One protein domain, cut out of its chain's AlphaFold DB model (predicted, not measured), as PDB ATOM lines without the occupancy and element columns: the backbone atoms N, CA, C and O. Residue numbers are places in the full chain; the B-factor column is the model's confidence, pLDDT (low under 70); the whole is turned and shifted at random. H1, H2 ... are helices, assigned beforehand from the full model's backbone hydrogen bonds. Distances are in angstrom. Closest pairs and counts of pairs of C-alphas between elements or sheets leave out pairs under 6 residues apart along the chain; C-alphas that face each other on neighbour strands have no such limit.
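Overview. This is residues 67 to 107 of the 107 residues of the protein "Antimicrobial peptide damicornin" of Pocillopora damicornis (UniProt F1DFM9). What would one see first? Little regular structure: loops make up most of a small rounded domain, in which two short helices, H1 and then H2, run side by side opposite ways. What is it made of? The 41 printed residues include 15 in named helices and no named strand; the class is all helix. The whole is compact, with a radius of gyration of the C-alphas of 8.9 A and spans of 23 by 18 by 12 A.

Arrangement. How do the helices stand? H1, residues 75 to 80, and H2, residues 90 to 98, are close but not clearly touching; their closest C-alphas, of Cys 78 and Met 95, are 7.6 A apart. They run opposite ways at a shallow tilt of 23 degrees. Are their backbones well formed? In both, every O i to N i+4 pair is within hydrogen-bond range.

Along the chain. Where does H1 begin? C-alpha 75 is at (-18.420, 130.615, -28.942), and H1 is 8.7 A long from first to last C-alpha. Where does H2 end? C-alpha 98 is at (-8.529, 126.630, -28.480), after 12.1 A.

Size, cuts and confidence. How large is it? The C-alphas farthest apart, of Gly 89 and Gly 107, are 24.1 A apart. Is anything cut or uncertain? The printed part has no cut, the link from H1 to H2 is short, and residues 67 and 107 are under pLDDT 70.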
ATOM      1  N   ARG A  67      -7.875 117.046 -33.871       62.25
ATOM      2  CA  ARG A  67      -8.868 117.606 -32.967       62.25
ATOM      3  C   ARG A  67      -9.990 118.005 -33.900       62.25
ATOM      4  O   ARG A  67      -9.746 118.765 -34.836       62.25
ATOM      5  N   ALA A  68     -11.169 117.418 -33.701       74.89
ATOM      6  CA  ALA A  68     -12.348 117.849 -34.426       74.89
ATOM      7  C   ALA A  68     -12.396 119.373 -34.307       74.89
ATOM      8  O   ALA A  68     -12.209 119.901 -33.206       74.89
ATOM      9  N   CYS A  69     -12.534 120.063 -35.438       84.55
ATOM     10  CA  CYS A  69     -12.525 121.516 -35.468       84.55
ATOM     11  C   CYS A  69     -13.646 122.029 -34.556       84.55
ATOM     12  O   CYS A  69     -14.824 121.966 -34.905       84.55
ATOM     13  N   ALA A  70     -13.271 122.502 -33.373       88.32
ATOM     14  CA  ALA A  70     -14.181 122.927 -32.324       88.32
ATOM     15  C   ALA A  70     -13.600 124.111 -31.544       88.32
ATOM     16  O   ALA A  70     -12.381 124.294 -31.436       88.32
ATOM     17  N   ASP A  71     -14.503 124.915 -30.995       90.09
ATOM     18  CA  ASP A  71     -14.189 126.035 -30.117       90.09
ATOM     19  C   ASP A  71     -14.280 125.575 -28.652       90.09
ATOM     20  O   ASP A  71     -15.365 125.465 -28.088       90.09
ATOM     21  N   LEU A  72     -13.130 125.307 -28.030       88.76
ATOM     22  CA  LEU A  72     -12.993 124.775 -26.667       88.76
ATOM     23  C   LEU A  72     -13.239 125.816 -25.564       88.76
ATOM     24  O   LEU A  72     -13.507 125.451 -24.427       88.76
ATOM     25  N   ARG A  73     -13.109 127.114 -25.867       86.40
ATOM     26  CA  ARG A  73     -13.298 128.224 -24.905       86.40
ATOM     27  C   ARG A  73     -14.721 128.804 -24.914       86.40
ATOM     28  O   ARG A  73     -14.972 129.804 -24.250       86.40
ATOM     29  N   GLY A  74     -15.630 128.212 -25.688       86.74
ATOM     30  CA  GLY A  74     -16.969 128.744 -25.924       86.74
ATOM     31  C   GLY A  74     -17.028 129.743 -27.085       86.74
ATOM     32  O   GLY A  74     -16.053 130.415 -27.437       86.74
ATOM     33  N   LYS A  75     -18.209 129.845 -27.703       87.98
ATOM     34  CA  LYS A  75     -18.420 130.615 -28.942       87.98
ATOM     35  C   LYS A  75     -18.186 132.119 -28.756       87.98
ATOM     36  O   LYS A  75     -17.606 132.750 -29.637       87.98
ATOM     37  N   THR A  76     -18.607 132.692 -27.627       91.58
ATOM     38  CA  THR A  76     -18.480 134.135 -27.344       91.58
ATOM     39  C   THR A  76     -17.019 134.560 -27.239       91.58
ATOM     40  O   THR A  76     -16.598 135.498 -27.917       91.58
ATOM     41  N   PHE A  77     -16.217 133.810 -26.476       92.47
ATOM     42  CA  PHE A  77     -14.782 134.055 -26.344       92.47
ATOM     43  C   PHE A  77     -14.071 133.971 -27.700       92.47
ATOM     44  O   PHE A  77     -13.351 134.889 -28.099       92.47
ATOM     45  N   CYS A  78     -14.312 132.892 -28.447       92.37
ATOM     46  CA  CYS A  78     -13.668 132.678 -29.737       92.37
ATOM     47  C   CYS A  78     -14.061 133.731 -30.782       92.37
ATOM     48  O   CYS A  78     -13.230 134.126 -31.601       92.37
ATOM     49  N   ARG A  79     -15.290 134.258 -30.709       92.96
ATOM     50  CA  ARG A  79     -15.747 135.373 -31.546       92.96
ATOM     51  C   ARG A  79     -15.056 136.688 -31.182       92.96
ATOM     52  O   ARG A  79     -14.565 137.365 -32.081       92.96
ATOM     53  N   LEU A  80     -14.984 137.029 -29.893       93.76
ATOM     54  CA  LEU A  80     -14.387 138.283 -29.414       93.76
ATOM     55  C   LEU A  80     -12.901 138.387 -29.790       93.76
ATOM     56  O   LEU A  80     -12.426 139.431 -30.233       93.76
ATOM     57  N   PHE A  81     -12.174 137.277 -29.672       93.31
ATOM     58  CA  PHE A  81     -10.739 137.225 -29.936       93.31
ATOM     59  C   PHE A  81     -10.388 136.668 -31.322       93.31
ATOM     60  O   PHE A  81      -9.221 136.377 -31.585       93.31
ATOM     61  N   LYS A  82     -11.350 136.565 -32.246       92.31
ATOM     62  CA  LYS A  82     -11.122 136.038 -33.602       92.31
ATOM     63  C   LYS A  82      -9.993 136.763 -34.350       92.31
ATOM     64  O   LYS A  82      -9.237 136.132 -35.082       92.31
ATOM     65  N   SER A  83      -9.799 138.060 -34.105       94.44
ATOM     66  CA  SER A  83      -8.702 138.857 -34.688       94.44
ATOM     67  C   SER A  83      -7.293 138.369 -34.317       94.44
ATOM     68  O   SER A  83      -6.304 138.751 -34.944       94.44
ATOM     69  N   TYR A  84      -7.161 137.524 -33.291       93.54
ATOM     70  CA  TYR A  84      -5.890 136.913 -32.914       93.54
ATOM     71  C   TYR A  84      -5.541 135.683 -33.758       93.54
ATOM     72  O   TYR A  84      -4.368 135.307 -33.767       93.54
ATOM     73  N   CYS A  85      -6.494 135.088 -34.488       91.93
ATOM     74  CA  CYS A  85      -6.247 133.924 -35.345       91.93
ATOM     75  C   CYS A  85      -5.150 134.191 -36.394       91.93
ATOM     76  O   CYS A  85      -4.367 133.288 -36.684       91.93
ATOM     77  N   ASP A  86      -5.020 135.432 -36.878       92.67
ATOM     78  CA  ASP A  86      -4.023 135.836 -37.884       92.67
ATOM     79  C   ASP A  86      -2.669 136.249 -37.283       92.67
ATOM     80  O   ASP A  86      -1.685 136.474 -37.994       92.67
ATOM     81  N   LYS A  87      -2.568 136.346 -35.950       93.40
ATOM     82  CA  LYS A  87      -1.320 136.753 -35.297       93.40
ATOM     83  C   LYS A  87      -0.303 135.609 -35.317       93.40
ATOM     84  O   LYS A  87      -0.608 134.450 -35.022       93.40
ATOM     85  N   LYS A  88       0.957 135.953 -35.603       89.52
ATOM     86  CA  LYS A  88       2.085 135.003 -35.682       89.52
ATOM     87  C   LYS A  88       2.734 134.661 -34.326       89.52
ATOM     88  O   LYS A  88       3.706 133.922 -34.290       89.52
ATOM     89  N   GLY A  89       2.196 135.155 -33.208       92.24
ATOM     90  CA  GLY A  89       2.734 134.914 -31.861       92.24
ATOM     91  C   GLY A  89       2.058 133.773 -31.089       92.24
ATOM     92  O   GLY A  89       1.119 133.137 -31.573       92.24
ATOM     93  N   ILE A  90       2.492 133.583 -29.836       93.04
ATOM     94  CA  ILE A  90       1.935 132.598 -28.886       93.04
ATOM     95  C   ILE A  90       0.413 132.742 -28.778       93.04
ATOM     96  O   ILE A  90      -0.305 131.755 -28.891       93.04
ATOM     97  N   ARG A  91      -0.094 133.979 -28.664       90.33
ATOM     98  CA  ARG A  91      -1.541 134.249 -28.590       90.33
ATOM     99  C   ARG A  91      -2.303 133.741 -29.815       90.33
ATOM    100  O   ARG A  91      -3.378 133.184 -29.659       90.33
ATOM    101  N   GLY A  92      -1.753 133.899 -31.020       92.29
ATOM    102  CA  GLY A  92      -2.416 133.410 -32.231       92.29
ATOM    103  C   GLY A  92      -2.375 131.889 -32.347       92.29
ATOM    104  O   GLY A  92      -3.366 131.281 -32.738       92.29
ATOM    105  N   ARG A  93      -1.271 131.255 -31.925       91.07
ATOM    106  CA  ARG A  93      -1.187 129.788 -31.831       91.07
ATOM    107  C   ARG A  93      -2.198 129.237 -30.824       91.07
ATOM    108  O   ARG A  93      -2.934 128.320 -31.163       91.07
ATOM    109  N   LEU A  94      -2.278 129.839 -29.637       92.08
ATOM    110  CA  LEU A  94      -3.247 129.473 -28.606       92.08
ATOM    111  C   LEU A  94      -4.687 129.620 -29.111       92.08
ATOM    112  O   LEU A  94      -5.500 128.733 -28.883       92.08
ATOM    113  N   MET A  95      -4.998 130.707 -29.822       91.92
ATOM    114  CA  MET A  95      -6.333 130.897 -30.391       91.92
ATOM    115  C   MET A  95      -6.649 129.871 -31.475       91.92
ATOM    116  O   MET A  95      -7.745 129.333 -31.468       91.92
ATOM    117  N   ARG A  96      -5.706 129.516 -32.351       90.65
ATOM    118  CA  ARG A  96      -5.927 128.440 -33.333       90.65
ATOM    119  C   ARG A  96      -6.101 127.064 -32.683       90.65
ATOM    120  O   ARG A  96      -6.847 126.253 -33.213       90.65
ATOM    121  N   ASP A  97      -5.464 126.820 -31.537       91.01
ATOM    122  CA  ASP A  97      -5.620 125.571 -30.779       91.01
ATOM    123  C   ASP A  97      -6.959 125.501 -30.025       91.01
ATOM    124  O   ASP A  97      -7.665 124.497 -30.071       91.01
ATOM    125  N   LYS A  98      -7.329 126.583 -29.331       91.52
ATOM    126  CA  LYS A  98      -8.529 126.630 -28.480       91.52
ATOM    127  C   LYS A  98      -9.801 127.013 -29.227       91.52
ATOM    128  O   LYS A  98     -10.877 126.628 -28.795       91.52
ATOM    129  N   CYS A  99      -9.691 127.771 -30.305       92.30
ATOM    130  CA  CYS A  99     -10.799 128.300 -31.098       92.30
ATOM    131  C   CYS A  99     -10.644 127.885 -32.564       92.30
ATOM    132  O   CYS A  99     -10.746 128.706 -33.478       92.30
ATOM    133  N   SER A 100     -10.301 126.613 -32.779       91.38
ATOM    134  CA  SER A 100      -9.933 126.089 -34.096       91.38
ATOM    135  C   SER A 100     -11.036 126.320 -35.132       91.38
ATOM    136  O   SER A 100     -10.752 126.813 -36.225       91.38
ATOM    137  N   TYR A 101     -12.297 126.066 -34.769       90.88
ATOM    138  CA  TYR A 101     -13.457 126.282 -35.635       90.88
ATOM    139  C   TYR A 101     -13.621 127.764 -36.008       90.88
ATOM    140  O   TYR A 101     -13.694 128.110 -37.188       90.88
ATOM    141  N   SER A 102     -13.576 128.666 -35.023       91.51
ATOM    142  CA  SER A 102     -13.652 130.117 -35.249       91.51
ATOM    143  C   SER A 102     -12.475 130.676 -36.054       91.51
ATOM    144  O   SER A 102     -12.647 131.653 -36.792       91.51
ATOM    145  N   CYS A 103     -11.297 130.056 -35.950       91.64
ATOM    146  CA  CYS A 103     -10.117 130.391 -36.745       91.64
ATOM    147  C   CYS A 103     -10.108 129.752 -38.150       91.64
ATOM    148  O   CYS A 103      -9.130 129.921 -38.875       91.64
ATOM    149  N   GLY A 104     -11.176 129.058 -38.560       89.46
ATOM    150  CA  GLY A 104     -11.350 128.563 -39.928       89.46
ATOM    151  C   GLY A 104     -10.940 127.109 -40.163       89.46
ATOM    152  O   GLY A 104     -10.853 126.690 -41.316       89.46
ATOM    153  N   CYS A 105     -10.710 126.329 -39.105       84.98
ATOM    154  CA  CYS A 105     -10.560 124.880 -39.215       84.98
ATOM    155  C   CYS A 105     -11.846 124.289 -39.823       84.98
ATOM    156  O   CYS A 105     -12.939 124.487 -39.288       84.98
ATOM    157  N   ARG A 106     -11.718 123.587 -40.954       74.07
ATOM    158  CA  ARG A 106     -12.788 122.781 -41.555       74.07
ATOM    159  C   ARG A 106     -12.500 121.315 -41.240       74.07
ATOM    160  O   ARG A 106     -11.375 120.875 -41.471       74.07
ATOM    161  N   GLY A 107     -13.486 120.637 -40.649       63.38
ATOM    162  CA  GLY A 107     -13.423 119.207 -40.325       63.38
ATOM    163  C   GLY A 107     -13.381 118.328 -41.564       63.38
ATOM    164  O   GLY A 107     -13.806 118.810 -42.639       63.38
TER     165      GLY A 107